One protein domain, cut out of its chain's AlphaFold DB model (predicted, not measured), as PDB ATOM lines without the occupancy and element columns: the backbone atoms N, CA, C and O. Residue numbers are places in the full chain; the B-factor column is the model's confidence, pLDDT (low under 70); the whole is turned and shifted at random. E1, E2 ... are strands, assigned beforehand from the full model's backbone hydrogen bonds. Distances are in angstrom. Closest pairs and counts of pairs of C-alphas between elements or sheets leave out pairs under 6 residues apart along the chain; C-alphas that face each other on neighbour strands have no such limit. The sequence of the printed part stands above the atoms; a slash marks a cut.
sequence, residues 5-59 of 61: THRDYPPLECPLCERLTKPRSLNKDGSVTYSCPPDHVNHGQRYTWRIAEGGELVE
ATOM      1  N   THR A   5     174.557  -4.031 180.554       90.50
ATOM      2  CA  THR A   5     175.687  -3.705 181.410       90.50
ATOM      3  C   THR A   5     176.965  -4.293 180.839       90.50
ATOM      4  O   THR A   5     176.963  -5.210 180.030       90.50
ATOM      5  N   HIS A   6     178.109  -3.831 181.337       88.12
ATOM      6  CA  HIS A   6     179.400  -4.425 180.986       88.12
ATOM      7  C   HIS A   6     179.463  -5.943 181.219       88.12
ATOM      8  O   HIS A   6     180.289  -6.600 180.605       88.12
ATOM      9  N   ARG A   7     178.630  -6.513 182.102       90.00
ATOM     10  CA  ARG A   7     178.640  -7.951 182.422       90.00
ATOM     11  C   ARG A   7     178.050  -8.820 181.318       90.00
ATOM     12  O   ARG A   7     178.304 -10.020 181.324       90.00
ATOM     13  N   ASP A   8     177.290  -8.220 180.413       90.75
ATOM     14  CA  ASP A   8     176.682  -8.890 179.267       90.75
ATOM     15  C   ASP A   8     177.715  -9.179 178.160       90.75
ATOM     16  O   ASP A   8     177.460  -9.966 177.253       90.75
ATOM     17  N   TYR A   9     178.921  -8.609 178.270       90.31
ATOM     18  CA  TYR A   9     180.006  -8.800 177.315       90.31
ATOM     19  C   TYR A   9     180.972  -9.911 177.744       90.31
ATOM     20  O   TYR A   9     181.276 -10.063 178.936       90.31
ATOM     21  N   PRO A  10     181.512 -10.683 176.784       92.38
ATOM     22  CA  PRO A  10     182.444 -11.752 177.093       92.38
ATOM     23  C   PRO A  10     183.782 -11.200 177.609       92.38
ATOM     24  O   PRO A  10     184.171 -10.064 177.303       92.38
ATOM     25  N   PRO A  11     184.523 -11.996 178.393       93.31
ATOM     26  CA  PRO A  11     185.913 -11.691 178.681       93.31
ATOM     27  C   PRO A  11     186.754 -11.749 177.396       93.31
ATOM     28  O   PRO A  11     186.508 -12.586 176.532       93.31
ATOM     29  N   LEU A  12     187.758 -10.877 177.294       92.88
ATOM     30  CA  LEU A  12     188.662 -10.791 176.146       92.88
ATOM     31  C   LEU A  12     190.118 -10.918 176.576       92.88
ATOM     32  O   LEU A  12     190.491 -10.556 177.697       92.88
ATOM     33  N   GLU A  13     190.944 -11.423 175.670       92.62
ATOM     34  CA  GLU A  13     192.382 -11.550 175.870       92.62
ATOM     35  C   GLU A  13     193.061 -10.181 175.839       92.62
ATOM     36  O   GLU A  13     192.745  -9.314 175.022       92.62
ATOM     37  N   CYS A  14     194.006  -9.979 176.754       90.62
ATOM     38  CA  CYS A  14     194.859  -8.806 176.746       90.62
ATOM     39  C   CYS A  14     195.764  -8.831 175.503       90.62
ATOM     40  O   CYS A  14     196.552  -9.763 175.364       90.62
ATOM     41  N   PRO A  15     195.770  -7.782 174.665       88.50
ATOM     42  CA  PRO A  15     196.637  -7.687 173.488       88.50
ATOM     43  C   PRO A  15     198.146  -7.771 173.759       88.50
ATOM     44  O   PRO A  15     198.918  -7.875 172.814       88.50
ATOM     45  N   LEU A  16     198.576  -7.625 175.017       89.31
ATOM     46  CA  LEU A  16     199.991  -7.601 175.390       89.31
ATOM     47  C   LEU A  16     200.464  -8.874 176.094       89.31
ATOM     48  O   LEU A  16     201.657  -9.137 176.097       89.31
ATOM     49  N   CYS A  17     199.568  -9.621 176.741       90.19
ATOM     50  CA  CYS A  17     199.940 -10.789 177.550       90.19
ATOM     51  C   CYS A  17     198.981 -11.970 177.414       90.19
ATOM     52  O   CYS A  17     199.066 -12.905 178.204       90.19
ATOM     53  N   GLU A  18     198.011 -11.873 176.500       89.12
ATOM     54  CA  GLU A  18     197.011 -12.905 176.177       89.12
ATOM     55  C   GLU A  18     196.149 -13.332 177.379       89.12
ATOM     56  O   GLU A  18     195.326 -14.241 177.326       89.12
ATOM     57  N   ARG A  19     196.266 -12.616 178.502       90.19
ATOM     58  CA  ARG A  19     195.505 -12.893 179.710       90.19
ATOM     59  C   ARG A  19     194.038 -12.555 179.498       90.19
ATOM     60  O   ARG A  19     193.698 -11.411 179.196       90.19
ATOM     61  N   LEU A  20     193.167 -13.519 179.776       93.31
ATOM     62  CA  LEU A  20     191.725 -13.306 179.766       93.31
ATOM     63  C   LEU A  20     191.323 -12.264 180.826       93.31
ATOM     64  O   LEU A  20     191.593 -12.418 182.022       93.31
ATOM     65  N   THR A  21     190.643 -11.206 180.395       93.44
ATOM     66  CA  THR A  21     190.180 -10.108 181.250       93.44
ATOM     67  C   THR A  21     188.689  -9.898 181.107       93.44
ATOM     68  O   THR A  21     188.123  -9.953 180.019       93.44
ATOM     69  N   LYS A  22     188.033  -9.640 182.238       94.38
ATOM     70  CA  LYS A  22     186.609  -9.320 182.257       94.38
ATOM     71  C   LYS A  22     186.388  -7.856 181.857       94.38
ATOM     72  O   LYS A  22     187.219  -7.008 182.201       94.38
ATOM     73  N   PRO A  23     185.266  -7.549 181.191       94.81
ATOM     74  CA  PRO A  23     184.873  -6.175 180.919       94.81
ATOM     75  C   PRO A  23     184.685  -5.410 182.230       94.81
ATOM     76  O   PRO A  23     184.162  -5.927 183.221       94.81
ATOM     77  N   ARG A  24     185.141  -4.161 182.243       94.50
ATOM     78  CA  ARG A  24     185.173  -3.303 183.431       94.50
ATOM     79  C   ARG A  24     184.064  -2.259 183.430       94.50
ATOM     80  O   ARG A  24     183.589  -1.885 184.499       94.50
ATOM     81  N   SER A  25     183.688  -1.749 182.260       94.06
ATOM     82  CA  SER A  25     182.652  -0.722 182.125       94.06
ATOM     83  C   SER A  25     182.088  -0.687 180.706       94.06
ATOM     84  O   SER A  25     182.826  -0.939 179.757       94.06
ATOM     85  N   LEU A  26     180.800  -0.361 180.592       93.44
ATOM     86  CA  LEU A  26     180.103  -0.076 179.342       93.44
ATOM     87  C   LEU A  26     179.967   1.445 179.251       93.44
ATOM     88  O   LEU A  26     179.440   2.080 180.168       93.44
ATOM     89  N   ASN A  27     180.501   2.025 178.183       91.12
ATOM     90  CA  ASN A  27     180.451   3.458 177.939       91.12
ATOM     91  C   ASN A  27     179.112   3.841 177.295       91.12
ATOM     92  O   ASN A  27     178.455   3.025 176.661       91.12
ATOM     93  N   LYS A  28     178.729   5.120 177.403       89.19
ATOM     94  CA  LYS A  28     177.476   5.643 176.812       89.19
ATOM     95  C   LYS A  28     177.403   5.534 175.285       89.19
ATOM     96  O   LYS A  28     176.317   5.600 174.733       89.19
ATOM     97  N   ASP A  29     178.556   5.411 174.643       89.00
ATOM     98  CA  ASP A  29     178.732   5.258 173.196       89.00
ATOM     99  C   ASP A  29     178.602   3.789 172.733       89.00
ATOM    100  O   ASP A  29     178.792   3.489 171.566       89.00
ATOM    101  N   GLY A  30     178.329   2.847 173.647       89.62
ATOM    102  CA  GLY A  30     178.244   1.409 173.347       89.62
ATOM    103  C   GLY A  30     179.590   0.676 173.403       89.62
ATOM    104  O   GLY A  30     179.639  -0.548 173.427       89.62
ATOM    105  N   SER A  31     180.711   1.399 173.501       92.12
ATOM    106  CA  SER A  31     182.027   0.773 173.666       92.12
ATOM    107  C   SER A  31     182.245   0.183 175.064       92.12
ATOM    108  O   SER A  31     181.872   0.772 176.080       92.12
ATOM    109  N   VAL A  32     182.952  -0.942 175.146       94.75
ATOM    110  CA  VAL A  32     183.259  -1.651 176.396       94.75
ATOM    111  C   VAL A  32     184.731  -1.522 176.737       94.75
ATOM    112  O   VAL A  32     185.613  -1.744 175.909       94.75
ATOM    113  N   THR A  33     185.008  -1.168 177.985       95.12
ATOM    114  CA  THR A  33     186.367  -0.984 178.495       95.12
ATOM    115  C   THR A  33     186.844  -2.230 179.227       95.12
ATOM    116  O   THR A  33     186.168  -2.708 180.138       95.12
ATOM    117  N   TYR A  34     188.051  -2.679 178.911       94.44
ATOM    118  CA  TYR A  34     188.767  -3.779 179.550       94.44
ATOM    119  C   TYR A  34     190.046  -3.254 180.202       94.44
ATOM    120  O   TYR A  34     190.602  -2.237 179.787       94.44
ATOM    121  N   SER A  35     190.506  -3.919 181.261       93.31
ATOM    122  CA  SER A  35     191.723  -3.513 181.963       93.31
ATOM    123  C   SER A  35     192.487  -4.729 182.467       93.31
ATOM    124  O   SER A  35     191.989  -5.477 183.312       93.31
ATOM    125  N   CYS A  36     193.704  -4.911 181.956       92.69
ATOM    126  CA  CYS A  36     194.632  -5.934 182.404       92.69
ATOM    127  C   CYS A  36     195.522  -5.372 183.524       92.69
ATOM    128  O   CYS A  36     196.145  -4.317 183.340       92.69
ATOM    129  N   PRO A  37     195.580  -6.028 184.699       91.00
ATOM    130  CA  PRO A  37     196.476  -5.616 185.776       91.00
ATOM    131  C   PRO A  37     197.942  -5.668 185.324       91.00
ATOM    132  O   PRO A  37     198.256  -6.410 184.398       91.00
ATOM    133  N   PRO A  38     198.838  -4.900 185.969       89.94
ATOM    134  CA  PRO A  38     200.260  -4.940 185.650       89.94
ATOM    135  C   PRO A  38     200.794  -6.370 185.738       89.94
ATOM    136  O   PRO A  38     200.552  -7.075 186.720       89.94
ATOM    137  N   ASP A  39     201.516  -6.768 184.698       84.44
ATOM    138  CA  ASP A  39     202.167  -8.064 184.594       84.44
ATOM    139  C   ASP A  39     203.680  -7.864 184.536       84.44
ATOM    140  O   ASP A  39     204.174  -7.084 183.722       84.44
ATOM    141  N   HIS A  40     204.413  -8.552 185.408       73.38
ATOM    142  CA  HIS A  40     205.863  -8.396 185.531       73.38
ATOM    143  C   HIS A  40     206.640  -9.003 184.353       73.38
ATOM    144  O   HIS A  40     207.839  -8.758 184.250       73.38
ATOM    145  N   VAL A  41     205.979  -9.763 183.471       81.75
ATOM    146  CA  VAL A  41     206.609 -10.409 182.313       81.75
ATOM    147  C   VAL A  41     206.341  -9.627 181.024       81.75
ATOM    148  O   VAL A  41     207.273  -9.365 180.270       81.75
ATOM    149  N   ASN A  42     205.092  -9.225 180.774       80.94
ATOM    150  CA  ASN A  42     204.667  -8.820 179.431       80.94
ATOM    151  C   ASN A  42     204.465  -7.311 179.226       80.94
ATOM    152  O   ASN A  42     204.772  -6.804 178.151       80.94
ATOM    153  N   HIS A  43     203.921  -6.573 180.203       80.75
ATOM    154  CA  HIS A  43     203.610  -5.148 179.982       80.75
ATOM    155  C   HIS A  43     203.877  -4.195 181.150       80.75
ATOM    156  O   HIS A  43     203.721  -2.989 180.972       80.75
ATOM    157  N   GLY A  44     204.325  -4.686 182.314       83.19
ATOM    158  CA  GLY A  44     204.885  -3.927 183.449       83.19
ATOM    159  C   GLY A  44     203.929  -2.977 184.188       83.19
ATOM    160  O   GLY A  44     204.041  -2.782 185.395       83.19
ATOM    161  N   GLN A  45     202.960  -2.405 183.483       87.88
ATOM    162  CA  GLN A  45     201.994  -1.413 183.935       87.88
ATOM    163  C   GLN A  45     200.579  -1.899 183.624       87.88
ATOM    164  O   GLN A  45     200.388  -2.807 182.822       87.88
ATOM    165  N   ARG A  46     199.558  -1.313 184.255       90.31
ATOM    166  CA  ARG A  46     198.165  -1.622 183.908       90.31
ATOM    167  C   ARG A  46     197.909  -1.217 182.457       90.31
ATOM    168  O   ARG A  46     198.133  -0.065 182.117       90.31
ATOM    169  N   TYR A  47     197.378  -2.136 181.660       90.94
ATOM    170  CA  TYR A  47     196.997  -1.870 180.276       90.94
ATOM    171  C   TYR A  47     195.475  -1.810 180.162       90.94
ATOM    172  O   TYR A  47     194.780  -2.716 180.630       90.94
ATOM    173  N   THR A  48     194.937  -0.739 179.584       92.31
ATOM    174  CA  THR A  48     193.492  -0.534 179.436       92.31
ATOM    175  C   THR A  48     193.153  -0.332 177.964       92.31
ATOM    176  O   THR A  48     193.781   0.466 177.273       92.31
ATOM    177  N   TRP A  49     192.138  -1.042 177.480       93.31
ATOM    178  CA  TRP A  49     191.681  -0.911 176.099       93.31
ATOM    179  C   TRP A  49     190.165  -0.864 176.008       93.31
ATOM    180  O   TRP A  49     189.456  -1.267 176.934       93.31
ATOM    181  N   ARG A  50     189.668  -0.339 174.887       93.81
ATOM    182  CA  ARG A  50     188.235  -0.261 174.593       93.81
ATOM    183  C   ARG A  50     187.901  -0.956 173.289       93.81
ATOM    184  O   ARG A  50     188.650  -0.832 172.325       93.81
ATOM    185  N   ILE A  51     186.759  -1.627 173.280       92.94
ATOM    186  CA  ILE A  51     186.187  -2.309 172.123       92.94
ATOM    187  C   ILE A  51     184.875  -1.611 171.760       92.94
ATOM    188  O   ILE A  51     184.059  -1.372 172.647       92.94
ATOM    189  N   ALA A  52     184.692  -1.229 170.498       91.00
ATOM    190  CA  ALA A  52     183.446  -0.683 169.969       91.00
ATOM    191  C   ALA A  52     182.349  -1.751 169.984       91.00
ATOM    192  O   ALA A  52     182.638  -2.944 170.038       91.00
ATOM    193  N   GLU A  53     181.095  -1.333 169.838       84.50
ATOM    194  CA  GLU A  53     179.963  -2.256 169.678       84.50
ATOM    195  C   GLU A  53     180.179  -3.248 168.514       84.50
ATOM    196  O   GLU A  53     179.839  -4.421 168.621       84.50
ATOM    197  N   GLY A  54     180.855  -2.811 167.442       80.12
ATOM    198  CA  GLY A  54     181.226  -3.649 166.294       80.12
ATOM    199  C   GLY A  54     182.420  -4.592 166.509       80.12
ATOM    200  O   GLY A  54     182.826  -5.271 165.571       80.12
ATOM    201  N   GLY A  55     183.014  -4.633 167.706       79.62
ATOM    202  CA  GLY A  55     184.166  -5.490 168.016       79.62
ATOM    203  C   GLY A  55     185.536  -4.893 167.668       79.62
ATOM    204  O   GLY A  55     186.562  -5.520 167.929       79.62
ATOM    205  N   GLU A  56     185.584  -3.677 167.123       86.88
ATOM    206  CA  GLU A  56     186.838  -2.996 166.788       86.88
ATOM    207  C   GLU A  56     187.516  -2.385 168.017       86.88
ATOM    208  O   GLU A  56     186.866  -1.829 168.902       86.88
ATOM    209  N   LEU A  57     188.846  -2.439 168.077       85.69
ATOM    210  CA  LEU A  57     189.607  -1.836 169.168       85.69
ATOM    211  C   LEU A  57     189.755  -0.322 168.943       85.69
ATOM    212  O   LEU A  57     190.409   0.105 167.996       85.69
ATOM    213  N   VAL A  58     189.179   0.481 169.841       79.38
ATOM    214  CA  VAL A  58     189.004   1.938 169.662       79.38
ATOM    215  C   VAL A  58     190.070   2.761 170.383       79.38
ATOM    216  O   VAL A  58     190.474   3.817 169.908       79.38
ATOM    217  N   GLU A  59     190.539   2.312 171.551       73.44
ATOM    218  CA  GLU A  59     191.502   3.075 172.358       73.44
ATOM    219  C   GLU A  59     192.459   2.142 173.116       73.44
ATOM    220  O   GLU A  59     192.029   1.113 173.642       73.44
TER     221      GLU A  59
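What this domain is: This is residues 5 to 59 of the 61 residues of an uncharacterized protein of Pseudomonas aeruginosa (UniProt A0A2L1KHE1). Little regular structure: a small twisted sheet of four short strands, with residues 5 to 22 folded back on themselves over one face and the E2 to E3 loop reaching out at one end. The 55 printed residues hold no named helix; the antiparallel strands run E1 E2 E3 E4 in a meander, each the neighbour of the one before. The class is all strand, with 17 residues in named elements. It is compact, radius of gyration of the C-alphas 11.0 A, spanning 33 by 19 by 14 A.

How they stand to each other: Residues 12 to 13 pair with 20 to 21, antiparallel. E1, residues 23 to 26, and E2, residues 32 to 36, form a hairpin at 153 degrees, N 24 and O 33 2.8 A apart. E2 and E3, residues 47 to 51, form a hairpin at 158 degrees, N 34 and O 49 2.8 A apart. E3 and E4, residues 57 to 59, form a hairpin at 125 degrees, N 58 and O 50 2.9 A apart. Edge strands E1 and E4 are apart.

Where its parts are: E1 begins at C-alpha 23 (184.873, -6.175, 180.919) and measures 7.9 A, E2 13.6 A, E3 13.5 A; E4, 6.2 A, ends at C-alpha 59 (191.502, 3.075, 172.358).

The domain as a whole: The C-alphas farthest apart, Lys 28 and Val 41, are 33.7 A apart. The printed part has no cut; no link between strands is long. No printed residue is under pLDDT 70.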